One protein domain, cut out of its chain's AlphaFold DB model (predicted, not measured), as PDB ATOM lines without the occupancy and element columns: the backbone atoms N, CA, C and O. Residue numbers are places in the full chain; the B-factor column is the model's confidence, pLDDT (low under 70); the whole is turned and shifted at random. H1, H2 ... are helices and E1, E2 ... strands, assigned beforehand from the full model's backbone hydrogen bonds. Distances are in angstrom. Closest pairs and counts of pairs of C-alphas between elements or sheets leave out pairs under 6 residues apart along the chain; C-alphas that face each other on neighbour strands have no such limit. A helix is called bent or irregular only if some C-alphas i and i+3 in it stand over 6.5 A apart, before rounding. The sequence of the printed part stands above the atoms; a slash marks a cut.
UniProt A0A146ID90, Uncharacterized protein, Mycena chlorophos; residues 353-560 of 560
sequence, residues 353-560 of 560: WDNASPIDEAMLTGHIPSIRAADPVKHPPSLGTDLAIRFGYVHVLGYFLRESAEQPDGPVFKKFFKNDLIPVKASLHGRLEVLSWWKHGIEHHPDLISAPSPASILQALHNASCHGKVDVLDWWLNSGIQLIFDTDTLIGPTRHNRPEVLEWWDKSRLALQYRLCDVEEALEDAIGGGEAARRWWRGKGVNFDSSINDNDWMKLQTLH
ATOM      1  N   TRP A 353     -10.903  30.817  46.080       93.50
ATOM      2  CA  TRP A 353     -11.237  31.941  45.218       93.50
ATOM      3  C   TRP A 353     -12.607  32.564  45.505       93.50
ATOM      4  O   TRP A 353     -12.959  33.548  44.855       93.50
ATOM      5  N   ASP A 354     -13.393  32.064  46.461       90.75
ATOM      6  CA  ASP A 354     -14.747  32.587  46.728       90.75
ATOM      7  C   ASP A 354     -14.747  34.075  47.115       90.75
ATOM      8  O   ASP A 354     -15.664  34.812  46.765       90.75
ATOM      9  N   ASN A 355     -13.677  34.533  47.772       87.69
ATOM     10  CA  ASN A 355     -13.492  35.924  48.199       87.69
ATOM     11  C   ASN A 355     -12.349  36.633  47.449       87.69
ATOM     12  O   ASN A 355     -11.779  37.596  47.966       87.69
ATOM     13  N   ALA A 356     -11.975  36.146  46.261       90.25
ATOM     14  CA  ALA A 356     -10.913  36.755  45.466       90.25
ATOM     15  C   ALA A 356     -11.277  38.193  45.068       90.25
ATOM     16  O   ALA A 356     -12.408  38.490  44.673       90.25
ATOM     17  N   SER A 357     -10.307  39.099  45.167       89.75
ATOM     18  CA  SER A 357     -10.510  40.495  44.791       89.75
ATOM     19  C   SER A 357     -10.496  40.677  43.262       89.75
ATOM     20  O   SER A 357      -9.930  39.846  42.545       89.75
ATOM     21  N   PRO A 358     -11.045  41.785  42.724       90.38
ATOM     22  CA  PRO A 358     -10.985  42.065  41.286       90.38
ATOM     23  C   PRO A 358      -9.560  42.091  40.713       90.38
ATOM     24  O   PRO A 358      -9.362  41.769  39.543       90.38
ATOM     25  N   ILE A 359      -8.560  42.451  41.526       91.25
ATOM     26  CA  ILE A 359      -7.161  42.397  41.099       91.25
ATOM     27  C   ILE A 359      -6.627  40.964  41.041       91.25
ATOM     28  O   ILE A 359      -5.879  40.654  40.118       91.25
ATOM     29  N   ASP A 360      -7.026  40.082  41.964       93.06
ATOM     30  CA  ASP A 360      -6.608  38.675  41.948       93.06
ATOM     31  C   ASP A 360      -7.080  38.009  40.644       93.06
ATOM     32  O   ASP A 360      -6.307  37.323  39.976       93.06
ATOM     33  N   GLU A 361      -8.307  38.322  40.214       92.06
ATOM     34  CA  GLU A 361      -8.861  37.908  38.918       92.06
ATOM     35  C   GLU A 361      -8.077  38.472  37.730       92.06
ATOM     36  O   GLU A 361      -7.719  37.748  36.799       92.06
ATOM     37  N   ALA A 362      -7.765  39.771  37.755       93.06
ATOM     38  CA  ALA A 362      -6.990  40.402  36.690       93.06
ATOM     39  C   ALA A 362      -5.577  39.803  36.569       93.06
ATOM     40  O   ALA A 362      -5.030  39.705  35.465       93.06
ATOM     41  N   MET A 363      -4.990  39.380  37.692       94.25
ATOM     42  CA  MET A 363      -3.638  38.832  37.757       94.25
ATOM     43  C   MET A 363      -3.504  37.413  37.192       94.25
ATOM     44  O   MET A 363      -2.397  37.058  36.793       94.25
ATOM     45  N   LEU A 364      -4.590  36.641  37.054       93.25
ATOM     46  CA  LEU A 364      -4.560  35.290  36.461       93.25
ATOM     47  C   LEU A 364      -3.914  35.269  35.072       93.25
ATOM     48  O   LEU A 364      -3.058  34.438  34.773       93.25
ATOM     49  N   THR A 365      -4.284  36.229  34.227       90.06
ATOM     50  CA  THR A 365      -3.777  36.331  32.847       90.06
ATOM     51  C   THR A 365      -2.425  37.040  32.752       90.06
ATOM     52  O   THR A 365      -1.815  37.080  31.686       90.06
ATOM     53  N   GLY A 366      -1.972  37.678  33.837       91.62
ATOM     54  CA  GLY A 366      -0.788  38.534  33.827       91.62
ATOM     55  C   GLY A 366      -0.911  39.771  32.924       91.62
ATOM     56  O   GLY A 366       0.106  40.374  32.575       91.62
ATOM     57  N   HIS A 367      -2.120  40.165  32.506       93.38
ATOM     58  CA  HIS A 367      -2.319  41.294  31.598       93.38
ATOM     59  C   HIS A 367      -2.272  42.643  32.340       93.38
ATOM     60  O   HIS A 367      -3.226  43.039  33.010       93.38
ATOM     61  N   ILE A 368      -1.167  43.386  32.187       92.75
ATOM     62  CA  ILE A 368      -0.908  44.648  32.913       92.75
ATOM     63  C   ILE A 368      -2.041  45.685  32.798       92.75
ATOM     64  O   ILE A 368      -2.416  46.231  33.833       92.75
ATOM     65  N   PRO A 369      -2.625  45.975  31.615       93.38
ATOM     66  CA  PRO A 369      -3.738  46.922  31.517       93.38
ATOM     67  C   PRO A 369      -4.946  46.544  32.382       93.38
ATOM     68  O   PRO A 369      -5.514  47.419  33.030       93.38
ATOM     69  N   SER A 370      -5.298  45.256  32.450       92.50
ATOM     70  CA  SER A 370      -6.375  44.771  33.325       92.50
ATOM     71  C   SER A 370      -6.013  44.908  34.801       92.50
ATOM     72  O   SER A 370      -6.838  45.361  35.587       92.50
ATOM     73  N   ILE A 371      -4.773  44.575  35.172       92.19
ATOM     74  CA  ILE A 371      -4.278  44.712  36.553       92.19
ATOM     75  C   ILE A 371      -4.299  46.183  36.989       92.19
ATOM     76  O   ILE A 371      -4.732  46.497  38.093       92.19
ATOM     77  N   ARG A 372      -3.878  47.100  36.112       90.62
ATOM     78  CA  ARG A 372      -3.910  48.543  36.373       90.62
ATOM     79  C   ARG A 372      -5.341  49.062  36.515       90.62
ATOM     80  O   ARG A 372      -5.609  49.842  37.421       90.62
ATOM     81  N   ALA A 373      -6.255  48.623  35.649       91.75
ATOM     82  CA  ALA A 373      -7.662  49.021  35.708       91.75
ATOM     83  C   ALA A 373      -8.366  48.555  36.995       91.75
ATOM     84  O   ALA A 373      -9.328  49.188  37.419       91.75
ATOM     85  N   ALA A 374      -7.877  47.480  37.622       90.38
ATOM     86  CA  ALA A 374      -8.392  46.972  38.891       90.38
ATOM     87  C   ALA A 374      -7.954  47.792  40.126       90.38
ATOM     88  O   ALA A 374      -8.408  47.487  41.225       90.38
ATOM     89  N   ASP A 375      -7.115  48.822  39.947       85.88
ATOM     90  CA  ASP A 375      -6.595  49.706  41.002       85.88
ATOM     91  C   ASP A 375      -5.939  48.939  42.174       85.88
ATOM     92  O   ASP A 375      -6.542  48.757  43.240       85.88
ATOM     93  N   PRO A 376      -4.674  48.500  42.004       85.19
ATOM     94  CA  PRO A 376      -3.958  47.726  43.018       85.19
ATOM     95  C   PRO A 376      -3.797  48.425  44.366       85.19
ATOM     96  O   PRO A 376      -3.647  47.764  45.391       85.19
ATOM     97  N   VAL A 377      -3.786  49.760  44.381       81.31
ATOM     98  CA  VAL A 377      -3.590  50.533  45.611       81.31
ATOM     99  C   VAL A 377      -4.841  50.440  46.477       81.31
ATOM    100  O   VAL A 377      -4.749  50.205  47.685       81.31
ATOM    101  N   LYS A 378      -6.014  50.569  45.851       83.31
ATOM    102  CA  LYS A 378      -7.309  50.464  46.524       83.31
ATOM    103  C   LYS A 378      -7.686  49.021  46.861       83.31
ATOM    104  O   LYS A 378      -8.285  48.772  47.908       83.31
ATOM    105  N   HIS A 379      -7.327  48.081  45.992       83.38
ATOM    106  CA  HIS A 379      -7.615  46.660  46.140       83.38
ATOM    107  C   HIS A 379      -6.300  45.872  46.093       83.38
ATOM    108  O   HIS A 379      -5.868  45.489  45.009       83.38
ATOM    109  N   PRO A 380      -5.625  45.651  47.238       84.38
ATOM    110  CA  PRO A 380      -4.345  44.955  47.253       84.38
ATOM    111  C   PRO A 380      -4.524  43.469  46.905       84.38
ATOM    112  O   PRO A 380      -5.443  42.837  47.437       84.38
ATOM    113  N   PRO A 381      -3.649  42.891  46.062       87.69
ATOM    114  CA  PRO A 381      -3.747  41.489  45.697       87.69
ATOM    115  C   PRO A 381      -3.401  40.602  46.891       87.69
ATOM    116  O   PRO A 381      -2.490  40.896  47.670       87.69
ATOM    117  N   SER A 382      -4.126  39.496  47.009       86.25
ATOM    118  CA  SER A 382      -3.900  38.473  48.024       86.25
ATOM    119  C   SER A 382      -3.319  37.229  47.356       86.25
ATOM    120  O   SER A 382      -2.118  36.969  47.464       86.25
ATOM    121  N   LEU A 383      -4.140  36.539  46.569       90.50
ATOM    122  CA  LEU A 383      -3.792  35.367  45.766       90.50
ATOM    123  C   LEU A 383      -2.911  35.737  44.567       90.50
ATOM    124  O   LEU A 383      -2.010  34.988  44.195       90.50
ATOM    125  N   GLY A 384      -3.120  36.925  43.995       90.94
ATOM    126  CA  GLY A 384      -2.411  37.392  42.808       90.94
ATOM    127  C   GLY A 384      -0.891  37.438  42.980       90.94
ATOM    128  O   GLY A 384      -0.153  37.167  42.034       90.94
ATOM    129  N   THR A 385      -0.404  37.726  44.189       93.12
ATOM    130  CA  THR A 385       1.042  37.774  44.469       93.12
ATOM    131  C   THR A 385       1.716  36.419  44.252       93.12
ATOM    132  O   THR A 385       2.751  36.352  43.586       93.12
ATOM    133  N   ASP A 386       1.095  35.340  44.736       93.38
ATOM    134  CA  ASP A 386       1.550  33.967  44.524       93.38
ATOM    135  C   ASP A 386       1.427  33.570  43.051       93.38
ATOM    136  O   ASP A 386       2.388  33.048  42.496       93.38
ATOM    137  N   LEU A 387       0.324  33.919  42.376       95.06
ATOM    138  CA  LEU A 387       0.120  33.637  40.944       95.06
ATOM    139  C   LEU A 387       1.200  34.254  40.058       95.06
ATOM    140  O   LEU A 387       1.722  33.586  39.165       95.06
ATOM    141  N   ALA A 388       1.558  35.516  40.305       96.06
ATOM    142  CA  ALA A 388       2.596  36.193  39.535       96.06
ATOM    143  C   ALA A 388       3.935  35.448  39.632       96.06
ATOM    144  O   ALA A 388       4.652  35.325  38.639       96.06
ATOM    145  N   ILE A 389       4.246  34.900  40.810       97.06
ATOM    146  CA  ILE A 389       5.440  34.084  41.028       97.06
ATOM    147  C   ILE A 389       5.256  32.706  40.386       97.06
ATOM    148  O   ILE A 389       6.084  32.299  39.576       97.06
ATOM    149  N   ARG A 390       4.153  32.011  40.682       95.62
ATOM    150  CA  ARG A 390       3.817  30.664  40.203       95.62
ATOM    151  C   ARG A 390       3.805  30.562  38.689       95.62
ATOM    152  O   ARG A 390       4.263  29.542  38.182       95.62
ATOM    153  N   PHE A 391       3.318  31.561  37.961       95.81
ATOM    154  CA  PHE A 391       3.319  31.573  36.493       95.81
ATOM    155  C   PHE A 391       4.548  32.249  35.883       95.81
ATOM    156  O   PHE A 391       4.698  32.253  34.664       95.81
ATOM    157  N   GLY A 392       5.469  32.760  36.702       95.38
ATOM    158  CA  GLY A 392       6.699  33.375  36.211       95.38
ATOM    159  C   GLY A 392       6.467  34.710  35.501       95.38
ATOM    160  O   GLY A 392       7.204  35.058  34.583       95.38
ATOM    161  N   TYR A 393       5.447  35.467  35.904       95.88
ATOM    162  CA  TYR A 393       5.103  36.763  35.323       95.88
ATOM    163  C   TYR A 393       6.059  37.868  35.789       95.88
ATOM    164  O   TYR A 393       5.680  38.802  36.501       95.88
ATOM    165  N   VAL A 394       7.314  37.792  35.345       96.44
ATOM    166  CA  VAL A 394       8.367  38.779  35.641       96.44
ATOM    167  C   VAL A 394       7.941  40.196  35.240       96.44
ATOM    168  O   VAL A 394       8.249  41.161  35.935       96.44
ATOM    169  N   HIS A 395       7.160  40.345  34.168       94.81
ATOM    170  CA  HIS A 395       6.619  41.636  33.734       94.81
ATOM    171  C   HIS A 395       5.603  42.232  34.719       94.81
ATOM    172  O   HIS A 395       5.554  43.454  34.863       94.81
ATOM    173  N   VAL A 396       4.826  41.396  35.415       94.25
ATOM    174  CA  VAL A 396       3.900  41.819  36.482       94.25
ATOM    175  C   VAL A 396       4.676  42.205  37.737       94.25
ATOM    176  O   VAL A 396       4.416  43.261  38.312       94.25
ATOM    177  N   LEU A 397       5.680  41.414  38.123       94.12
ATOM    178  CA  LEU A 397       6.569  41.749  39.242       94.12
ATOM    179  C   LEU A 397       7.299  43.081  38.993       94.12
ATOM    180  O   LEU A 397       7.278  43.975  39.838       94.12
ATOM    181  N   GLY A 398       7.861  43.261  37.794       92.69
ATOM    182  CA  GLY A 398       8.516  44.498  37.370       92.69
ATOM    183  C   GLY A 398       7.568  45.688  37.202       92.69
ATOM    184  O   GLY A 398       7.998  46.836  37.303       92.69
ATOM    185  N   TYR A 399       6.279  45.456  36.950       91.44
ATOM    186  CA  TYR A 399       5.265  46.510  37.000       91.44
ATOM    187  C   TYR A 399       5.072  47.013  38.434       91.44
ATOM    188  O   TYR A 399       5.254  48.204  38.676       91.44
ATOM    189  N   PHE A 400       4.811  46.120  39.393       90.31
ATOM    190  CA  PHE A 400       4.641  46.523  40.792       90.31
ATOM    191  C   PHE A 400       5.898  47.162  41.381       90.31
ATOM    192  O   PHE A 400       5.787  48.100  42.170       90.31
ATOM    193  N   LEU A 401       7.086  46.690  40.992       89.44
ATOM    194  CA  LEU A 401       8.345  47.278  41.445       89.44
ATOM    195  C   LEU A 401       8.496  48.732  40.966       89.44
ATOM    196  O   LEU A 401       8.872  49.587  41.761       89.44
ATOM    197  N   ARG A 402       8.151  49.026  39.703       87.38
ATOM    198  CA  ARG A 402       8.226  50.383  39.130       87.38
ATOM    199  C   ARG A 402       7.195  51.335  39.722       87.38
ATOM    200  O   ARG A 402       7.566  52.415  40.157       87.38
ATOM    201  N   GLU A 403       5.935  50.910  39.812       82.06
ATOM    202  CA  GLU A 403       4.863  51.724  40.414       82.06
ATOM    203  C   GLU A 403       5.184  52.098  41.871       82.06
ATOM    204  O   GLU A 403       4.801  53.155  42.358       82.06
ATOM    205  N   SER A 404       5.945  51.256  42.572       75.50
ATOM    206  CA  SER A 404       6.344  51.504  43.961       75.50
ATOM    207  C   SER A 404       7.382  52.606  44.138       75.50
ATOM    208  O   SER A 404       7.528  53.098  45.254       75.50
ATOM    209  N   ALA A 405       8.098  52.986  43.078       66.31
ATOM    210  CA  ALA A 405       9.058  54.087  43.116       66.31
ATOM    211  C   ALA A 405       8.379  55.468  43.021       66.31
ATOM    212  O   ALA A 405       9.009  56.476  43.328       66.31
ATOM    213  N   GLU A 406       7.107  55.522  42.612       65.25
ATOM    214  CA  GLU A 406       6.406  56.767  42.271       65.25
ATOM    215  C   GLU A 406       5.370  57.206  43.327       65.25
ATOM    216  O   GLU A 406       4.802  58.291  43.212       65.25
ATOM    217  N   GLN A 407       5.115  56.397  44.366       64.25
ATOM    218  CA  GLN A 407       4.009  56.622  45.308       64.25
ATOM    219  C   GLN A 407       4.438  57.290  46.636       64.25
ATOM    220  O   GLN A 407       5.422  56.865  47.247       64.25
ATOM    221  N   PRO A 408       3.672  58.281  47.143       58.50
ATOM    222  CA  PRO A 408       4.003  59.019  48.368       58.50
ATOM    223  C   PRO A 408       3.831  58.215  49.670       58.50
ATOM    224  O   PRO A 408       4.515  58.504  50.648       58.50
ATOM    225  N   ASP A 409       2.976  57.185  49.684       59.66
ATOM    226  CA  ASP A 409       2.658  56.378  50.880       59.66
ATOM    227  C   ASP A 409       3.640  55.205  51.128       59.66
ATOM    228  O   ASP A 409       3.403  54.338  51.975       59.66
ATOM    229  N   GLY A 410       4.764  55.172  50.402       65.25
ATOM    230  CA  GLY A 410       5.798  54.139  50.493       65.25
ATOM    231  C   GLY A 410       5.660  53.018  49.450       65.25
ATOM    232  O   GLY A 410       4.698  52.968  48.683       65.25
ATOM    233  N   PRO A 411       6.636  52.092  49.386       70.44
ATOM    234  CA  PRO A 411       6.731  51.141  48.286       70.44
ATOM    235  C   PRO A 411       5.680  50.027  48.390       70.44
ATOM    236  O   PRO A 411       5.839  49.060  49.142       70.44
ATOM    237  N   VAL A 412       4.628  50.136  47.576       80.19
ATOM    238  CA  VAL A 412       3.526  49.165  47.423       80.19
ATOM    239  C   VAL A 412       4.038  47.724  47.247       80.19
ATOM    240  O   VAL A 412       3.481  46.778  47.803       80.19
ATOM    241  N   PHE A 413       5.163  47.560  46.556       88.25
ATOM    242  CA  PHE A 413       5.836  46.293  46.304       88.25
ATOM    243  C   PHE A 413       6.165  45.542  47.597       88.25
ATOM    244  O   PHE A 413       5.842  44.364  47.708       88.25
ATOM    245  N   LYS A 414       6.721  46.216  48.613       86.75
ATOM    246  CA  LYS A 414       7.045  45.576  49.903       86.75
ATOM    247  C   LYS A 414       5.800  45.134  50.663       86.75
ATOM    248  O   LYS A 414       5.848  44.163  51.414       86.75
ATOM    249  N   LYS A 415       4.682  45.842  50.478       86.12
ATOM    250  CA  LYS A 415       3.402  45.490  51.100       86.12
ATOM    251  C   LYS A 415       2.828  44.211  50.494       86.12
ATOM    252  O   LYS A 415       2.281  43.389  51.227       86.12
ATOM    253  N   PHE A 416       2.957  44.048  49.177       89.38
ATOM    254  CA  PHE A 416       2.424  42.893  48.451       89.38
ATOM    255  C   PHE A 416       3.347  41.675  48.568       89.38
ATOM    256  O   PHE A 416       2.891  40.580  48.877       89.38
ATOM    257  N   PHE A 417       4.655  41.872  48.414       90.75
ATOM    258  CA  PHE A 417       5.667  40.814  48.403       90.75
ATOM    259  C   PHE A 417       6.481  40.794  49.703       90.75
ATOM    260  O   PHE A 417       7.704  40.921  49.707       90.75
ATOM    261  N   LYS A 418       5.781  40.662  50.833       87.25
ATOM    262  CA  LYS A 418       6.378  40.641  52.179       87.25
ATOM    263  C   LYS A 418       7.059  39.307  52.512       87.25
ATOM    264  O   LYS A 418       6.763  38.289  51.894       87.25
ATOM    265  N   ASN A 419       7.894  39.300  53.554       89.38
ATOM    266  CA  ASN A 419       8.454  38.091  54.185       89.38
ATOM    267  C   ASN A 419       9.183  37.146  53.216       89.38
ATOM    268  O   ASN A 419       8.975  35.938  53.270       89.38
ATOM    269  N   ASP A 420       9.986  37.692  52.300       94.00
ATOM    270  CA  ASP A 420      10.732  36.910  51.307       94.00
ATOM    271  C   ASP A 420       9.849  35.939  50.497       94.00
ATOM    272  O   ASP A 420      10.292  34.870  50.069       94.00
ATOM    273  N   LEU A 421       8.587  36.319  50.247       95.00
ATOM    274  CA  LEU A 421       7.631  35.504  49.493       95.00
ATOM    275  C   LEU A 421       8.199  35.069  48.136       95.00
ATOM    276  O   LEU A 421       8.031  33.920  47.738       95.00
ATOM    277  N   ILE A 422       8.887  35.981  47.441       96.44
ATOM    278  CA  ILE A 422       9.414  35.758  46.092       96.44
ATOM    279  C   ILE A 422      10.410  34.591  46.049       96.44
ATOM    280  O   ILE A 422      10.106  33.619  45.359       96.44
ATOM    281  N   PRO A 423      11.552  34.611  46.767       97.38
ATOM    282  CA  PRO A 423      12.504  33.503  46.713       97.38
ATOM    283  C   PRO A 423      11.909  32.176  47.198       97.38
ATOM    284  O   PRO A 423      12.179  31.133  46.599       97.38
ATOM    285  N   VAL A 424      11.050  32.195  48.225       97.69
ATOM    286  CA  VAL A 424      10.425  30.980  48.775       97.69
ATOM    287  C   VAL A 424       9.453  30.343  47.777       97.69
ATOM    288  O   VAL A 424       9.525  29.136  47.523       97.69
ATOM    289  N   LYS A 425       8.556  31.136  47.179       97.69
ATOM    290  CA  LYS A 425       7.551  30.644  46.222       97.69
ATOM    291  C   LYS A 425       8.135  30.360  44.845       97.69
ATOM    292  O   LYS A 425       7.742  29.385  44.208       97.69
ATOM    293  N   ALA A 426       9.110  31.142  44.392       98.06
ATOM    294  CA  ALA A 426       9.797  30.853  43.138       98.06
ATOM    295  C   ALA A 426      10.540  29.513  43.221       98.06
ATOM    296  O   ALA A 426      10.503  28.734  42.268       98.06
ATOM    297  N   SER A 427      11.120  29.198  44.385       98.19
ATOM    298  CA  SER A 427      11.780  27.911  44.618       98.19
ATOM    299  C   SER A 427      10.799  26.740  44.674       98.19
ATOM    300  O   SER A 427      11.053  25.701  44.070       98.19
ATOM    301  N   LEU A 428       9.636  26.932  45.307       97.06
ATOM    302  CA  LEU A 428       8.532  25.965  45.313       97.06
ATOM    303  C   LEU A 428       8.067  25.605  43.891       97.06
ATOM    304  O   LEU A 428       7.892  24.432  43.555       97.06
ATOM    305  N   HIS A 429       7.877  26.615  43.041       96.69
ATOM    306  CA  HIS A 429       7.313  26.439  41.701       96.69
ATOM    307  C   HIS A 429       8.350  26.171  40.602       96.69
ATOM    308  O   HIS A 429       7.960  25.880  39.472       96.69
ATOM    309  N   GLY A 430       9.652  26.231  40.897       96.75
ATOM    310  CA  GLY A 430      10.695  26.006  39.891       96.75
ATOM    311  C   GLY A 430      10.911  27.191  38.943       96.75
ATOM    312  O   GLY A 430      11.083  26.995  37.744       96.75
ATOM    313  N   ARG A 431      10.820  28.434  39.432       97.44
ATOM    314  CA  ARG A 431      10.813  29.649  38.594       97.44
ATOM    315  C   ARG A 431      12.156  30.373  38.618       97.44
ATOM    316  O   ARG A 431      12.312  31.393  39.285       97.44
ATOM    317  N   LEU A 432      13.102  29.854  37.834       97.19
ATOM    318  CA  LEU A 432      14.466  30.392  37.703       97.19
ATOM    319  C   LEU A 432      14.497  31.844  37.215       97.19
ATOM    320  O   LEU A 432      15.273  32.649  37.723       97.19
ATOM    321  N   GLU A 433      13.616  32.193  36.277       96.44
ATOM    322  CA  GLU A 433      13.499  33.560  35.755       96.44
ATOM    323  C   GLU A 433      13.108  34.556  36.854       96.44
ATOM    324  O   GLU A 433      13.652  35.655  36.937       96.44
ATOM    325  N   VAL A 434      12.205  34.151  37.754       97.88
ATOM    326  CA  VAL A 434      11.778  34.982  38.886       97.88
ATOM    327  C   VAL A 434      12.898  35.120  39.914       97.88
ATOM    328  O   VAL A 434      13.124  36.224  40.400       97.88
ATOM    329  N   LEU A 435      13.623  34.037  40.220       97.62
ATOM    330  CA  LEU A 435      14.781  34.075  41.124       97.62
ATOM    331  C   LEU A 435      15.895  34.977  40.581       97.62
ATOM    332  O   LEU A 435      16.429  35.810  41.310       97.62
ATOM    333  N   SER A 436      16.200  34.862  39.288       96.75
ATOM    334  CA  SER A 436      17.221  35.674  38.619       96.75
ATOM    335  C   SER A 436      16.832  37.151  38.584       96.75
ATOM    336  O   SER A 436      17.639  38.011  38.938       96.75
ATOM    337  N   TRP A 437      15.573  37.449  38.245       97.12
ATOM    338  CA  TRP A 437      15.031  38.805  38.312       97.12
ATOM    339  C   TRP A 437      15.079  39.378  39.735       97.12
ATOM    340  O   TRP A 437      15.489  40.520  39.932       97.12
ATOM    341  N   TRP A 438      14.704  38.581  40.737       96.19
ATOM    342  CA  TRP A 438      14.721  38.991  42.140       96.19
ATOM    343  C   TRP A 438      16.141  39.279  42.640       96.19
ATOM    344  O   TRP A 438      16.357  40.319  43.262       96.19
ATOM    345  N   LYS A 439      17.119  38.424  42.312       95.50
ATOM    346  CA  LYS A 439      18.534  38.645  42.648       95.50
ATOM    347  C   LYS A 439      19.060  39.942  42.033       95.50
ATOM    348  O   LYS A 439      19.659  40.748  42.740       95.50
ATOM    349  N   HIS A 440      18.781  40.178  40.752       94.44
ATOM    350  CA  HIS A 440      19.121  41.442  40.094       94.44
ATOM    351  C   HIS A 440      18.474  42.646  40.801       94.44
ATOM    352  O   HIS A 440      19.097  43.689  40.993       94.44
ATOM    353  N   GLY A 441      17.234  42.474  41.262       91.62
ATOM    354  CA  GLY A 441      16.526  43.445  42.085       91.62
ATOM    355  C   GLY A 441      17.222  43.772  43.410       91.62
ATOM    356  O   GLY A 441      17.274  44.943  43.773       91.62
ATOM    357  N   ILE A 442      17.802  42.785  44.101       92.25
ATOM    358  CA  ILE A 442      18.602  43.017  45.322       92.25
ATOM    359  C   ILE A 442      19.826  43.887  45.011       92.25
ATOM    360  O   ILE A 442      20.147  44.804  45.764       92.25
ATOM    361  N   GLU A 443      20.506  43.608  43.900       91.31
ATOM    362  CA  GLU A 443      21.745  44.293  43.517       91.31
ATOM    363  C   GLU A 443      21.509  45.744  43.072       91.31
ATOM    364  O   GLU A 443      22.377  46.591  43.270       91.31
ATOM    365  N   HIS A 444      20.376  46.037  42.427       89.56
ATOM    366  CA  HIS A 444      20.115  47.346  41.804       89.56
ATOM    367  C   HIS A 444      19.065  48.187  42.541       89.56
ATOM    368  O   HIS A 444      19.037  49.410  42.388       89.56
ATOM    369  N   HIS A 445      18.221  47.561  43.359       86.88
ATOM    370  CA  HIS A 445      17.162  48.219  44.123       86.88
ATOM    371  C   HIS A 445      17.105  47.715  45.580       86.88
ATOM    372  O   HIS A 445      16.039  47.277  46.026       86.88
ATOM    373  N   PRO A 446      18.206  47.810  46.357       87.56
ATOM    374  CA  PRO A 446      18.273  47.288  47.729       87.56
ATOM    375  C   PRO A 446      17.258  47.945  48.679       87.56
ATOM    376  O   PRO A 446      16.802  47.332  49.644       87.56
ATOM    377  N   ASP A 447      16.839  49.178  48.380       84.44
ATOM    378  CA  ASP A 447      15.810  49.889  49.144       84.44
ATOM    379  C   ASP A 447      14.418  49.273  48.979       84.44
ATOM    380  O   ASP A 447      13.560  49.457  49.842       84.44
ATOM    381  N   LEU A 448      14.175  48.534  47.894       84.88
ATOM    382  CA  LEU A 448      12.888  47.917  47.567       84.88
ATOM    383  C   LEU A 448      12.909  46.401  47.771       84.88
ATOM    384  O   LEU A 448      11.926  45.849  48.267       84.88
ATOM    385  N   ILE A 449      14.020  45.750  47.429       90.06
ATOM    386  CA  ILE A 449      14.203  44.303  47.513       90.06
ATOM    387  C   ILE A 449      15.391  44.013  48.424       90.06
ATOM    388  O   ILE A 449      16.537  44.306  48.098       90.06
ATOM    389  N   SER A 450      15.100  43.405  49.569       89.06
ATOM    390  CA  SER A 450      16.113  43.024  50.548       89.06
ATOM    391  C   SER A 450      16.717  41.655  50.235       89.06
ATOM    392  O   SER A 450      16.062  40.788  49.651       89.06
ATOM    393  N   ALA A 451      17.953  41.446  50.695       90.56
ATOM    394  CA  ALA A 451      18.550  40.116  50.768       90.56
ATOM    395  C   ALA A 451      17.673  39.171  51.620       90.56
ATOM    396  O   ALA A 451      17.070  39.627  52.599       90.56
ATOM    397  N   PRO A 452      17.601  37.875  51.269       94.25
ATOM    398  CA  PRO A 452      16.731  36.925  51.952       94.25
ATOM    399  C   PRO A 452      17.196  36.685  53.390       94.25
ATOM    400  O   PRO A 452      18.396  36.635  53.676       94.25
ATOM    401  N   SER A 453      16.248  36.463  54.297       95.38
ATOM    402  CA  SER A 453      16.574  36.004  55.643       95.38
ATOM    403  C   SER A 453      17.109  34.561  55.630       95.38
ATOM    404  O   SER A 453      16.723  33.770  54.762       95.38
ATOM    405  N   PRO A 454      17.928  34.161  56.622       95.44
ATOM    406  CA  PRO A 454      18.369  32.774  56.765       95.44
ATOM    407  C   PRO A 454      17.242  31.738  56.779       95.44
ATOM    408  O   PRO A 454      17.357  30.686  56.154       95.44
ATOM    409  N   ALA A 455      16.131  32.057  57.449       95.44
ATOM    410  CA  ALA A 455      14.961  31.187  57.516       95.44
ATOM    411  C   ALA A 455      14.295  31.022  56.141       95.44
ATOM    412  O   ALA A 455      13.839  29.936  55.792       95.44
ATOM    413  N   SER A 456      14.288  32.084  55.335       96.06
ATOM    414  CA  SER A 456      13.729  32.074  53.983       96.06
ATOM    415  C   SER A 456      14.586  31.262  53.014       96.06
ATOM    416  O   SER A 456      14.035  30.564  52.168       96.06
ATOM    417  N   ILE A 457      15.918  31.311  53.149       96.62
ATOM    418  CA  ILE A 457      16.839  30.453  52.381       96.62
ATOM    419  C   ILE A 457      16.579  28.983  52.721       96.62
ATOM    420  O   ILE A 457      16.359  28.179  51.816       96.62
ATOM    421  N   LEU A 458      16.524  28.648  54.015       96.00
ATOM    422  CA  LEU A 458      16.227  27.292  54.479       96.00
ATOM    423  C   LEU A 458      14.888  26.793  53.911       96.00
ATOM    424  O   LEU A 458      14.811  25.711  53.330       96.00
ATOM    425  N   GLN A 459      13.840  27.617  53.998       96.25
ATOM    426  CA  GLN A 459      12.520  27.278  53.474       96.25
ATOM    427  C   GLN A 459      12.505  27.143  51.941       96.25
ATOM    428  O   GLN A 459      11.828  26.262  51.407       96.25
ATOM    429  N   ALA A 460      13.242  27.989  51.220       97.44
ATOM    430  CA  ALA A 460      13.363  27.918  49.768       97.44
ATOM    431  C   ALA A 460      14.028  26.606  49.317       97.44
ATOM    432  O   ALA A 460      13.501  25.933  48.427       97.44
ATOM    433  N   LEU A 461      15.126  26.211  49.969       97.19
ATOM    434  CA  LEU A 461      15.832  24.954  49.697       97.19
ATOM    435  C   LEU A 461      14.986  23.733  50.065       97.19
ATOM    436  O   LEU A 461      14.929  22.776  49.290       97.19
ATOM    437  N   HIS A 462      14.271  23.783  51.193       96.31
ATOM    438  CA  HIS A 462      13.321  22.742  51.581       96.31
ATOM    439  C   HIS A 462      12.215  22.576  50.527       96.31
ATOM    440  O   HIS A 462      11.990  21.474  50.024       96.31
ATOM    441  N   ASN A 463      11.575  23.675  50.113       96.56
ATOM    442  CA  ASN A 463      10.523  23.649  49.094       96.56
ATOM    443  C   ASN A 463      11.027  23.096  47.757       96.56
ATOM    444  O   ASN A 463      10.368  22.231  47.174       96.56
ATOM    445  N   ALA A 464      12.187  23.564  47.285       97.38
ATOM    446  CA  ALA A 464      12.807  23.064  46.061       97.38
ATOM    447  C   ALA A 464      13.091  21.557  46.156       97.38
ATOM    448  O   ALA A 464      12.790  20.811  45.222       97.38
ATOM    449  N   SER A 465      13.578  21.101  47.313       96.56
ATOM    450  CA  SER A 465      13.912  19.697  47.545       96.56
ATOM    451  C   SER A 465      12.681  18.787  47.544       96.56
ATOM    452  O   SER A 465      12.655  17.784  46.833       96.56
ATOM    453  N   CYS A 466      11.617  19.157  48.261       95.06
ATOM    454  CA  CYS A 466      10.371  18.380  48.313       95.06
ATOM    455  C   CYS A 466       9.682  18.264  46.938       95.06
ATOM    456  O   CYS A 466       9.039  17.258  46.626       95.06
ATOM    457  N   HIS A 467       9.837  19.280  46.084       94.88
ATOM    458  CA  HIS A 467       9.159  19.365  44.786       94.88
ATOM    459  C   HIS A 467      10.035  18.950  43.595       94.88
ATOM    460  O   HIS A 467       9.630  19.158  42.445       94.88
ATOM    461  N   GLY A 468      11.210  18.362  43.848       95.75
ATOM    462  CA  GLY A 468      12.087  17.844  42.795       95.75
ATOM    463  C   GLY A 468      12.721  18.933  41.922       95.75
ATOM    464  O   GLY A 468      12.973  18.705  40.743       95.75
ATOM    465  N   LYS A 469      12.912  20.152  42.443       97.56
ATOM    466  CA  LYS A 469      13.401  21.309  41.671       97.56
ATOM    467  C   LYS A 469      14.928  21.379  41.686       97.56
ATOM    468  O   LYS A 469      15.503  22.295  42.267       97.56
ATOM    469  N   VAL A 470      15.579  20.416  41.036       97.88
ATOM    470  CA  VAL A 470      17.052  20.325  40.979       97.88
ATOM    471  C   VAL A 470      17.679  21.591  40.386       97.88
ATOM    472  O   VAL A 470      18.606  22.136  40.975       97.88
ATOM    473  N   ASP A 471      17.114  22.137  39.306       97.44
ATOM    474  CA  ASP A 471      17.644  23.354  38.670       97.44
ATOM    475  C   ASP A 471      17.597  24.580  39.600       97.44
ATOM    476  O   ASP A 471      18.441  25.469  39.523       97.44
ATOM    477  N   VAL A 472      16.615  24.638  40.507       98.12
ATOM    478  CA  VAL A 472      16.527  25.700  41.522       98.12
ATOM    479  C   VAL A 472      17.621  25.535  42.570       98.12
ATOM    480  O   VAL A 472      18.210  26.530  42.983       98.12
ATOM    481  N   LEU A 473      17.884  24.305  43.014       97.50
ATOM    482  CA  LEU A 473      18.957  24.024  43.966       97.50
ATOM    483  C   LEU A 473      20.321  24.390  43.370       97.50
ATOM    484  O   LEU A 473      21.118  25.062  44.026       97.50
ATOM    485  N   ASP A 474      20.541  24.039  42.102       97.56
ATOM    486  CA  ASP A 474      21.732  24.437  41.353       97.56
ATOM    487  C   ASP A 474      21.846  25.964  41.230       97.56
ATOM    488  O   ASP A 474      22.898  26.540  41.513       97.56
ATOM    489  N   TRP A 475      20.740  26.649  40.921       98.19
ATOM    490  CA  TRP A 475      20.705  28.110  40.901       98.19
ATOM    491  C   TRP A 475      21.094  28.712  42.254       98.19
ATOM    492  O   TRP A 475      21.917  29.624  42.292       98.19
ATOM    493  N   TRP A 476      20.557  28.202  43.369       97.44
ATOM    494  CA  TRP A 476      20.898  28.694  44.707       97.44
ATOM    495  C   TRP A 476      22.378  28.483  45.026       97.44
ATOM    496  O   TRP A 476      23.023  29.421  45.499       97.44
ATOM    497  N   LEU A 477      22.933  27.307  44.720       95.81
ATOM    498  CA  LEU A 477      24.352  26.998  44.924       95.81
ATOM    499  C   LEU A 477      25.266  27.943  44.129       95.81
ATOM    500  O   LEU A 477      26.261  28.437  44.658       95.81
ATOM    501  N   ASN A 478      24.888  28.253  42.888       96.00
ATOM    502  CA  ASN A 478      25.648  29.125  41.990       96.00
ATOM    503  C   ASN A 478      25.312  30.621  42.153       96.00
ATOM    504  O   ASN A 478      25.962  31.483  41.558       96.00
ATOM    505  N   SER A 479      24.315  30.964  42.973       93.94
ATOM    506  CA  SER A 479      23.843  32.344  43.134       93.94
ATOM    507  C   SER A 479      24.853  33.254  43.839       93.94
ATOM    508  O   SER A 479      24.727  34.474  43.746       93.94
ATOM    509  N   GLY A 480      25.836  32.699  44.552       92.81
ATOM    510  CA  GLY A 480      26.732  33.458  45.431       92.81
ATOM    511  C   GLY A 480      26.088  33.880  46.759       92.81
ATOM    512  O   GLY A 480      26.756  34.503  47.584       92.81
ATOM    513  N   ILE A 481      24.817  33.534  46.995       93.00
ATOM    514  CA  ILE A 481      24.163  33.655  48.300       93.00
ATOM    515  C   ILE A 481      24.593  32.461  49.154       93.00
ATOM    516  O   ILE A 481      24.590  31.321  48.692       93.00
ATOM    517  N   GLN A 482      24.967  32.710  50.409       93.19
ATOM    518  CA  GLN A 482      25.359  31.642  51.324       93.19
ATOM    519  C   GLN A 482      24.178  30.692  51.574       93.19
ATOM    520  O   GLN A 482      23.148  31.106  52.104       93.19
ATOM    521  N   LEU A 483      24.347  29.417  51.216       93.19
ATOM    522  CA  LEU A 483      23.354  28.385  51.493       93.19
ATOM    523  C   LEU A 483      23.242  28.128  52.994       93.19
ATOM    524  O   LEU A 483      24.247  28.041  53.701       93.19
ATOM    525  N   ILE A 484      22.003  27.971  53.456       91.50
ATOM    526  CA  ILE A 484      21.674  27.640  54.839       91.50
ATOM    527  C   ILE A 484      20.725  26.454  54.804       91.50
ATOM    528  O   ILE A 484      19.638  26.542  54.242       91.50
ATOM    529  N   PHE A 485      21.172  25.352  55.387       91.00
ATOM    530  CA  PHE A 485      20.483  24.072  55.428       91.00
ATOM    531  C   PHE A 485      20.719  23.420  56.795       91.00
ATOM    532  O   PHE A 485      21.630  23.811  57.531       91.00
ATOM    533  N   ASP A 486      19.875  22.462  57.149       88.44
ATOM    534  CA  ASP A 486      19.853  21.783  58.444       88.44
ATOM    535  C   ASP A 486      19.948  20.256  58.290       88.44
ATOM    536  O   ASP A 486      20.143  19.726  57.194       88.44
ATOM    537  N   THR A 487      19.830  19.532  59.405       83.12
ATOM    538  CA  THR A 487      19.816  18.060  59.423       83.12
ATOM    539  C   THR A 487      18.619  17.465  58.686       83.12
ATOM    540  O   THR A 487      18.674  16.323  58.233       83.12
ATOM    541  N   ASP A 488      17.554  18.248  58.515       86.06
ATOM    542  CA  ASP A 488      16.277  17.788  57.972       86.06
ATOM    543  C   ASP A 488      16.203  17.985  56.449       86.06
ATOM    544  O   ASP A 488      15.229  17.622  55.782       86.06
ATOM    545  N   THR A 489      17.272  18.517  55.859       91.19
ATOM    546  CA  THR A 489      17.356  18.836  54.432       91.19
ATOM    547  C   THR A 489      17.171  17.604  53.542       91.19
ATOM    548  O   THR A 489      16.601  17.709  52.456       91.19
ATOM    549  N   LEU A 490      17.563  16.416  54.017       93.56
ATOM    550  CA  LEU A 490      17.372  15.145  53.305       93.56
ATOM    551  C   LEU A 490      16.011  14.476  53.584       93.56
ATOM    552  O   LEU A 490      15.604  13.581  52.841       93.56
ATOM    553  N   ILE A 491      15.277  14.925  54.603       93.44
ATOM    554  CA  ILE A 491      13.994  14.343  55.033       93.44
ATOM    555  C   ILE A 491      12.892  14.673  54.038       93.44
ATOM    556  O   ILE A 491      12.197  13.776  53.565       93.44
ATOM    557  N   GLY A 492      12.791  15.943  53.644       92.12
ATOM    558  CA  GLY A 492      11.863  16.402  52.611       92.12
ATOM    559  C   GLY A 492      11.937  15.579  51.314       92.12
ATOM    560  O   GLY A 492      10.958  14.921  50.952       92.12
ATOM    561  N   PRO A 493      13.081  15.544  50.607       94.69
ATOM    562  CA  PRO A 493      13.203  14.771  49.373       94.69
ATOM    563  C   PRO A 493      13.025  13.260  49.584       94.69
ATOM    564  O   PRO A 493      12.504  12.591  48.691       94.69
ATOM    565  N   THR A 494      13.366  12.717  50.757       94.12
ATOM    566  CA  THR A 494      13.090  11.308  51.092       94.12
ATOM    567  C   THR A 494      11.586  11.037  51.187       94.12
ATOM    568  O   THR A 494      11.071  10.193  50.449       94.12
ATOM    569  N   ARG A 495      10.860  11.808  52.007       94.06
ATOM    570  CA  ARG A 495       9.405  11.688  52.201       94.06
ATOM    571  C   ARG A 495       8.622  11.922  50.909       94.06
ATOM    572  O   ARG A 495       7.596  11.292  50.675       94.06
ATOM    573  N   HIS A 496       9.108  12.802  50.039       93.69
ATOM    574  CA  HIS A 496       8.481  13.095  48.748       93.69
ATOM    575  C   HIS A 496       8.969  12.202  47.594       93.69
ATOM    576  O   HIS A 496       8.620  12.463  46.440       93.69
ATOM    577  N   ASN A 497       9.748  11.153  47.886       94.81
ATOM    578  CA  ASN A 497      10.245  10.183  46.909       94.81
ATOM    579  C   ASN A 497      11.024  10.834  45.742       94.81
ATOM    580  O   ASN A 497      10.754  10.553  44.575       94.81
ATOM    581  N   ARG A 498      11.974  11.725  46.068       96.06
ATOM    582  CA  ARG A 498      12.786  12.537  45.136       96.06
ATOM    583  C   ARG A 498      14.258  12.089  45.105       96.06
ATOM    584  O   ARG A 498      15.127  12.817  45.594       96.06
ATOM    585  N   PRO A 499      14.588  10.903  44.557       95.69
ATOM    586  CA  PRO A 499      15.974  10.437  44.480       95.69
ATOM    587  C   PRO A 499      16.878  11.363  43.656       95.69
ATOM    588  O   PRO A 499      18.060  11.467  43.951       95.69
ATOM    589  N   GLU A 500      16.341  12.070  42.659       96.38
ATOM    590  CA  GLU A 500      17.082  13.049  41.860       96.38
ATOM    591  C   GLU A 500      17.618  14.217  42.701       96.38
ATOM    592  O   GLU A 500      18.716  14.710  42.452       96.38
ATOM    593  N   VAL A 501      16.878  14.620  43.738       97.06
ATOM    594  CA  VAL A 501      17.303  15.663  44.677       97.06
ATOM    595  C   VAL A 501      18.301  15.109  45.689       97.06
ATOM    596  O   VAL A 501      19.279  15.785  45.989       97.06
ATOM    597  N   LEU A 502      18.092  13.888  46.193       95.62
ATOM    598  CA  LEU A 502      19.059  13.220  47.078       95.62
ATOM    599  C   LEU A 502      20.421  13.065  46.387       95.62
ATOM    600  O   LEU A 502      21.453  13.390  46.965       95.62
ATOM    601  N   GLU A 503      20.409  12.657  45.119       96.12
ATOM    602  CA  GLU A 503      21.602  12.564  44.278       96.12
ATOM    603  C   GLU A 503      22.271  13.928  44.059       96.12
ATOM    604  O   GLU A 503      23.499  14.019  44.042       96.12
ATOM    605  N   TRP A 504      21.491  14.999  43.888       96.75
ATOM    606  CA  TRP A 504      22.042  16.351  43.771       96.75
ATOM    607  C   TRP A 504      22.720  16.794  45.071       96.75
ATOM    608  O   TRP A 504      23.852  17.273  45.036       96.75
ATOM    609  N   TRP A 505      22.065  16.585  46.217       95.31
ATOM    610  CA  TRP A 505      22.619  16.918  47.529       95.31
ATOM    611  C   TRP A 505      23.911  16.153  47.818       95.31
ATOM    612  O   TRP A 505      24.882  16.760  48.257       95.31
ATOM    613  N   ASP A 506      23.968  14.866  47.482       93.06
ATOM    614  CA  ASP A 506      25.184  14.048  47.558       93.06
ATOM    615  C   ASP A 506      26.324  14.612  46.693       93.06
ATOM    616  O   ASP A 506      27.450  14.786  47.143       93.06
ATOM    617  N   LYS A 507      26.023  15.011  45.453       94.19
ATOM    618  CA  LYS A 507      27.023  15.575  44.529       94.19
ATOM    619  C   LYS A 507      27.425  17.013  44.835       94.19
ATOM    620  O   LYS A 507      28.441  17.474  44.310       94.19
ATOM    621  N   SER A 508      26.660  17.721  45.663       90.88
ATOM    622  CA  SER A 508      26.895  19.133  45.985       90.88
ATOM    623  C   SER A 508      28.190  19.371  46.777       90.88
ATOM    624  O   SER A 508      28.650  20.510  46.860       90.88
ATOM    625  N   ARG A 509      28.802  18.308  47.335       87.25
ATOM    626  CA  ARG A 509      29.980  18.352  48.229       87.25
ATOM    627  C   ARG A 509      29.750  19.171  49.505       87.25
ATOM    628  O   ARG A 509      30.703  19.608  50.153       87.25
ATOM    629  N   LEU A 510      28.487  19.410  49.855       89.75
ATOM    630  CA  LEU A 510      28.091  20.015  51.117       89.75
ATOM    631  C   LEU A 510      28.054  18.918  52.183       89.75
ATOM    632  O   LEU A 510      27.466  17.864  51.975       89.75
ATOM    633  N   ALA A 511      28.674  19.169  53.338       88.69
ATOM    634  CA  ALA A 511      28.682  18.218  54.444       88.69
ATOM    635  C   ALA A 511      27.299  18.167  55.113       88.69
ATOM    636  O   ALA A 511      27.025  18.908  56.060       88.69
ATOM    637  N   LEU A 512      26.423  17.312  54.593       90.25
ATOM    638  CA  LEU A 512      25.061  17.137  55.086       90.25
ATOM    639  C   LEU A 512      25.046  16.102  56.193       90.25
ATOM    640  O   LEU A 512      25.566  14.999  56.033       90.25
ATOM    641  N   GLN A 513      24.425  16.452  57.311       90.12
ATOM    642  CA  GLN A 513      24.254  15.533  58.421       90.12
ATOM    643  C   GLN A 513      22.854  14.935  58.406       90.12
ATOM    644  O   GLN A 513      21.890  15.644  58.137       90.12
ATOM    645  N   TYR A 514      22.742  13.648  58.719       90.06
ATOM    646  CA  TYR A 514      21.458  12.963  58.853       90.06
ATOM    647  C   TYR A 514      21.516  11.914  59.961       90.06
ATOM    648  O   TYR A 514      22.597  11.464  60.351       90.06
ATOM    649  N   ARG A 515      20.350  11.512  60.466       88.12
ATOM    650  CA  ARG A 515      20.200  10.357  61.359       88.12
ATOM    651  C   ARG A 515      19.422   9.267  60.637       88.12
ATOM    652  O   ARG A 515      18.534   9.562  59.842       88.12
ATOM    653  N   LEU A 516      19.759   8.010  60.918       85.88
ATOM    654  CA  LEU A 516      19.064   6.862  60.331       85.88
ATOM    655  C   LEU A 516      17.584   6.840  60.728       85.88
ATOM    656  O   LEU A 516      16.756   6.566  59.867       85.88
ATOM    657  N   CYS A 517      17.267   7.191  61.982       84.69
ATOM    658  CA  CYS A 517      15.888   7.272  62.471       84.69
ATOM    659  C   CYS A 517      15.022   8.234  61.656       84.69
ATOM    660  O   CYS A 517      13.937   7.861  61.232       84.69
ATOM    661  N   ASP A 518      15.523   9.437  61.374       88.25
ATOM    662  CA  ASP A 518      14.743  10.450  60.661       88.25
ATOM    663  C   ASP A 518      14.493  10.023  59.207       88.25
ATOM    664  O   ASP A 518      13.419  10.240  58.651       88.25
ATOM    665  N   VAL A 519      15.499   9.409  58.573       89.12
ATOM    666  CA  VAL A 519      15.383   8.895  57.202       89.12
ATOM    667  C   VAL A 519      14.392   7.736  57.139       89.12
ATOM    668  O   VAL A 519      13.635   7.641  56.175       89.12
ATOM    669  N   GLU A 520      14.400   6.853  58.134       86.44
ATOM    670  CA  GLU A 520      13.471   5.732  58.206       86.44
ATOM    671  C   GLU A 520      12.031   6.205  58.420       86.44
ATOM    672  O   GLU A 520      11.179   5.881  57.593       86.44
ATOM    673  N   GLU A 521      11.800   7.097  59.387       85.44
ATOM    674  CA  GLU A 521      10.504   7.750  59.616       85.44
ATOM    675  C   GLU A 521      10.002   8.434  58.332       85.44
ATOM    676  O   GLU A 521       8.858   8.262  57.908       85.44
ATOM    677  N   ALA A 522      10.881   9.151  57.623       89.88
ATOM    678  CA  ALA A 522      10.544   9.786  56.352       89.88
ATOM    679  C   ALA A 522      10.151   8.786  55.251       89.88
ATOM    680  O   ALA A 522       9.339   9.120  54.385       89.88
ATOM    681  N   LEU A 523      10.749   7.591  55.242       89.19
ATOM    682  CA  LEU A 523      10.436   6.525  54.290       89.19
ATOM    683  C   LEU A 523       9.136   5.792  54.639       89.19
ATOM    684  O   LEU A 523       8.459   5.332  53.716       89.19
ATOM    685  N   GLU A 524       8.796   5.666  55.923       83.94
ATOM    686  CA  GLU A 524       7.499   5.149  56.377       83.94
ATOM    687  C   GLU A 524       6.365   6.122  56.023       83.94
ATOM    688  O   GLU A 524       5.349   5.715  55.457       83.94
ATOM    689  N   ASP A 525       6.598   7.421  56.226       85.56
ATOM    690  CA  ASP A 525       5.674   8.512  55.891       85.56
ATOM    691  C   ASP A 525       5.665   8.894  54.398       85.56
ATOM    692  O   ASP A 525       5.094   9.919  54.001       85.56
ATOM    693  N   ALA A 526       6.346   8.127  53.542       88.75
ATOM    694  CA  ALA A 526       6.611   8.561  52.182       88.75
ATOM    695  C   ALA A 526       5.336   8.676  51.330       88.75
ATOM    696  O   ALA A 526       4.587   7.717  51.105       88.75
ATOM    697  N   ILE A 527       5.140   9.854  50.742       81.50
ATOM    698  CA  ILE A 527       4.007  10.148  49.870       81.50
ATOM    699  C   ILE A 527       4.206   9.397  48.549       81.50
ATOM    700  O   ILE A 527       5.186   9.603  47.833       81.50
ATOM    701  N   GLY A 528       3.270   8.507  48.211       77.44
ATOM    702  CA  GLY A 528       3.367   7.685  46.999       77.44
ATOM    703  C   GLY A 528       4.344   6.508  47.111       77.44
ATOM    704  O   GLY A 528       4.802   6.000  46.087       77.44
ATOM    705  N   GLY A 529       4.667   6.064  48.333       76.69
ATOM    706  CA  GLY A 529       5.317   4.775  48.601       76.69
ATOM    707  C   GLY A 529       6.847   4.783  48.687       76.69
ATOM    708  O   GLY A 529       7.423   3.737  48.971       76.69
ATOM    709  N   GLY A 530       7.518   5.917  48.447       87.75
ATOM    710  CA  GLY A 530       8.937   6.132  48.798       87.75
ATOM    711  C   GLY A 530       9.983   5.224  48.135       87.75
ATOM    712  O   GLY A 530      11.169   5.334  48.436       87.75
ATOM    713  N   GLU A 531       9.590   4.309  47.245       91.31
ATOM    714  CA  GLU A 531      10.457   3.202  46.823       91.31
ATOM    715  C   GLU A 531      11.689   3.658  46.031       91.31
ATOM    716  O   GLU A 531      12.733   3.004  46.059       91.31
ATOM    717  N   ALA A 532      11.600   4.786  45.324       94.06
ATOM    718  CA  ALA A 532      12.732   5.327  44.586       94.06
ATOM    719  C   ALA A 532      13.769   5.945  45.536       94.06
ATOM    720  O   ALA A 532      14.955   5.632  45.413       94.06
ATOM    721  N   ALA A 533      13.324   6.711  46.535       94.06
ATOM    722  CA  ALA A 533      14.181   7.188  47.619       94.06
ATOM    723  C   ALA A 533      14.767   6.019  48.432       94.06
ATOM    724  O   ALA A 533      15.969   5.987  48.683       94.06
ATOM    725  N   ARG A 534      13.970   4.991  48.760       93.00
ATOM    726  CA  ARG A 534      14.445   3.788  49.470       93.00
ATOM    727  C   ARG A 534      15.530   3.042  48.694       93.00
ATOM    728  O   ARG A 534      16.479   2.529  49.284       93.00
ATOM    729  N   ARG A 535      15.394   2.931  47.368       94.12
ATOM    730  CA  ARG A 535      16.433   2.341  46.504       94.12
ATOM    731  C   ARG A 535      17.706   3.179  46.496       94.12
ATOM    732  O   ARG A 535      18.789   2.602  46.538       94.12
ATOM    733  N   TRP A 536      17.577   4.501  46.473       95.44
ATOM    734  CA  TRP A 536      18.720   5.406  46.543       95.44
ATOM    735  C   TRP A 536      19.485   5.245  47.867       95.44
ATOM    736  O   TRP A 536      20.686   4.976  47.846       95.44
ATOM    737  N   TRP A 537      18.781   5.260  49.005       92.81
ATOM    738  CA  TRP A 537      19.375   5.048  50.332       92.81
ATOM    739  C   TRP A 537      20.067   3.684  50.462       92.81
ATOM    740  O   TRP A 537      21.207   3.611  50.923       92.81
ATOM    741  N   ARG A 538      19.448   2.609  49.953       91.81
ATOM    742  CA  ARG A 538      20.092   1.283  49.878       91.81
ATOM    743  C   ARG A 538      21.361   1.292  49.026       91.81
ATOM    744  O   ARG A 538      22.350   0.670  49.401       91.81
ATOM    745  N   GLY A 539      21.366   2.035  47.918       91.69
ATOM    746  CA  GLY A 539      22.557   2.244  47.089       91.69
ATOM    747  C   GLY A 539      23.704   2.940  47.830       91.69
ATOM    748  O   GLY A 539      24.867   2.672  47.536       91.69
ATOM    749  N   LYS A 540      23.392   3.767  48.834       89.56
ATOM    750  CA  LYS A 540      24.367   4.395  49.741       89.56
ATOM    751  C   LYS A 540      24.807   3.503  50.904       89.56
ATOM    752  O   LYS A 540      25.617   3.926  51.722       89.56
ATOM    753  N   GLY A 541      24.318   2.264  50.970       85.75
ATOM    754  CA  GLY A 541      24.634   1.324  52.045       85.75
ATOM    755  C   GLY A 541      23.785   1.513  53.303       85.75
ATOM    756  O   GLY A 541      24.076   0.894  54.324       85.75
ATOM    757  N   VAL A 542      22.725   2.327  53.241       82.12
ATOM    758  CA  VAL A 542      21.746   2.442  54.324       82.12
ATOM    759  C   VAL A 542      20.747   1.289  54.209       82.12
ATOM    760  O   VAL A 542      19.881   1.279  53.335       82.12
ATOM    761  N   ASN A 543      20.891   0.300  55.094       72.62
ATOM    762  CA  ASN A 543      19.985  -0.842  55.213       72.62
ATOM    763  C   ASN A 543      19.214  -0.749  56.532       72.62
ATOM    764  O   ASN A 543      19.823  -0.775  57.590       72.62
ATOM    765  N   PHE A 544      17.885  -0.700  56.476       70.25
ATOM    766  CA  PHE A 544      17.009  -0.599  57.654       70.25
ATOM    767  C   PHE A 544      16.718  -1.965  58.303       70.25
ATOM    768  O   PHE A 544      15.603  -2.223  58.744       70.25
ATOM    769  N   ASP A 545      17.690  -2.882  58.299       63.38
ATOM    770  CA  ASP A 545      17.497  -4.191  58.928       63.38
ATOM    771  C   ASP A 545      17.584  -4.074  60.459       63.38
ATOM    772  O   ASP A 545      18.373  -3.312  61.020       63.38
ATOM    773  N   SER A 546      16.794  -4.904  61.125       53.53
ATOM    774  CA  SER A 546      16.658  -5.097  62.571       53.53
ATOM    775  C   SER A 546      17.946  -5.488  63.323       53.53
ATOM    776  O   SER A 546      17.910  -5.703  64.533       53.53
ATOM    777  N   SER A 547      19.095  -5.578  62.641       53.22
ATOM    778  CA  SER A 547      20.401  -5.907  63.228       53.22
ATOM    779  C   SER A 547      21.263  -4.690  63.596       53.22
ATOM    780  O   SER A 547      22.394  -4.873  64.048       53.22
ATOM    781  N   ILE A 548      20.797  -3.461  63.347       61.56
ATOM    782  CA  ILE A 548      21.525  -2.235  63.714       61.56
ATOM    783  C   ILE A 548      21.316  -1.950  65.206       61.56
ATOM    784  O   ILE A 548      20.198  -1.989  65.704       61.56
ATOM    785  N   ASN A 549      22.403  -1.659  65.918       61.19
ATOM    786  CA  ASN A 549      22.389  -1.353  67.347       61.19
ATOM    787  C   ASN A 549      21.637  -0.027  67.608       61.19
ATOM    788  O   ASN A 549      21.857   0.938  66.875       61.19
ATOM    789  N   ASP A 550      20.823   0.073  68.667       60.19
ATOM    790  CA  ASP A 550      19.979   1.260  68.954       60.19
ATOM    791  C   ASP A 550      20.768   2.587  69.000       60.19
ATOM    792  O   ASP A 550      20.265   3.652  68.638       60.19
ATOM    793  N   ASN A 551      22.046   2.535  69.393       65.12
ATOM    794  CA  ASN A 551      22.932   3.703  69.421       65.12
ATOM    795  C   ASN A 551      23.337   4.216  68.030       65.12
ATOM    796  O   ASN A 551      23.626   5.404  67.887       65.12
ATOM    797  N   ASP A 552      23.379   3.357  67.011       72.25
ATOM    798  CA  ASP A 552      23.741   3.760  65.648       72.25
ATOM    799  C   ASP A 552      22.557   4.415  64.920       72.25
ATOM    800  O   ASP A 552      22.770   5.256  64.045       72.25
ATOM    801  N   TRP A 553      21.321   4.118  65.342       75.94
ATOM    802  CA  TRP A 553      20.088   4.716  64.813       75.94
ATOM    803  C   TRP A 553      19.986   6.227  65.059       75.94
ATOM    804  O   TRP A 553      19.601   6.980  64.163       75.94
ATOM    805  N   MET A 554      20.370   6.681  66.257       75.56
ATOM    806  CA  MET A 554      20.318   8.099  66.650       75.56
ATOM    807  C   MET A 554      21.600   8.875  66.318       75.56
ATOM    808  O   MET A 554      21.673  10.089  66.528       75.56
ATOM    809  N   LYS A 555      22.637   8.189  65.830       83.00
ATOM    810  CA  LYS A 555      23.936   8.799  65.561       83.00
ATOM    811  C   LYS A 555      23.874   9.669  64.309       83.00
ATOM    812  O   LYS A 555      23.430   9.227  63.253       83.00
ATOM    813  N   LEU A 556      24.395  10.891  64.420       85.56
ATOM    814  CA  LEU A 556      24.613  11.774  63.276       85.56
ATOM    815  C   LEU A 556      25.663  11.161  62.342       85.56
ATOM    816  O   LEU A 556      26.806  10.914  62.737       85.56
ATOM    817  N   GLN A 557      25.255  10.930  61.102       86.62
ATOM    818  CA  GLN A 557      26.093  10.515  59.985       86.62
ATOM    819  C   GLN A 557      26.276  11.687  59.027       86.62
ATOM    820  O   GLN A 557      25.549  12.676  59.104       86.62
ATOM    821  N   THR A 558      27.277  11.613  58.154       86.19
ATOM    822  CA  THR A 558      27.552  12.657  57.162       86.19
ATOM    823  C   THR A 558      27.515  12.058  55.767       86.19
ATOM    824  O   THR A 558      28.185  11.060  55.507       86.19
ATOM    825  N   LEU A 559      26.723  12.668  54.890       82.94
ATOM    826  CA  LEU A 559      26.732  12.412  53.457       82.94
ATOM    827  C   LEU A 559      27.872  13.248  52.846       82.94
ATOM    828  O   LEU A 559      27.981  14.439  53.155       82.94
ATOM    829  N   HIS A 560      28.754  12.609  52.075       63.28
ATOM    830  CA  HIS A 560      30.002  13.196  51.566       63.28
ATOM    831  C   HIS A 560      29.963  13.492  50.075       63.28
ATOM    832  O   HIS A 560      29.540  12.578  49.333       63.28
TER     833      HIS A 560
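Overview. This is residues 353 to 560 of the 560 residues of an uncharacterized protein of Mycena chlorophos (UniProt A0A146ID90). The chain winds in stacked turns into a long row of helix pairs: H1, H3, H6, H8, H10 and H12 follow one another in one layer, and H2, H4, H7, H9, H11 and H13 in a second layer beside it. Short H5 packs on H4 near the first end, while the small two-strand sheet E1 - E2, antiparallel, lies beside H10 at the other end, with H14 beyond. The printed part has 208 residues with fourteen named helices and two named strands, in the order H1 to H11, E1, H12 to H14, E2, and its class is mostly helix. It is only just loose, close to compact, with a radius of gyration of the C-alphas of 20.5 A, and elongated, spanning 67 by 37 by 23 A.

Along the chain. Find C-alpha 358 at (-10.985, 42.065, 41.286), where H1, residues 358 to 364, begins. Next come H2, 368 to 373, H3, 383 to 390, H4, 394 to 403, H5, 412 to 416, and H6, 421 to 429. From C-alpha 432 at (14.466, 30.392, 37.703), H7 runs 18.3 A to residue 444; H8, 454 to 466, spans 18.5 A. Read on through H9, 470 to 478, H10, 487 to 495, H11, 499 to 507, E1, 512 to 515, H12, 516 to 524, H13, 531 to 539, and H14, 550 to 553. E2, 556 to 559, ends at C-alpha 559 at (26.732, 12.412, 53.457). H10 is irregular: C-alphas 487 and 490 are 7.2 A apart.

Arrangement. Start at H1 and H2, a helical hairpin with closest C-alphas Ala 362 and Ile 371, 5.1 A apart. H3 touches H6 at a steep tilt of 57 degrees, closest at Arg 390 and His 429, 5.7 A. H3 and H4 touch only at the corner, and H4 touches H5, closest at Leu 401 and Phe 413, 5.6 A. Further hairpins are H6 and H7, H8 and H9, and H10 and H11. H6 touches H8, the same way at 14 degrees, a shallow tilt, with Val 424 and Ala 460 closest at 4.4 A. The hub H10 touches H8, H11, H12 and, only at their ends and only just, with 3 pairs of C-alphas within 8 A, H13. H12 and H14 only just touch, also with 3 pairs. Between E1 and E2, N 557 and O 514 are 2.8 A apart, within hydrogen-bond range. Every O i to N i+4 pair is within range in H1 to H9 and H11 to H13; H10 has 2 of 5, and 3 of 6 O i to N i+3 pairs; H14 is too short.

Size, cuts and confidence. Look at Pro 408 and Ser 547, whose C-alphas are the two farthest apart, 68.6 A. The printed part has no cut, ends at the chain's last residue, 560, and has no long link. Mean pLDDT of the printed part is 89.2; residues 405 to 410, 545 to 551 and 560 are under 70.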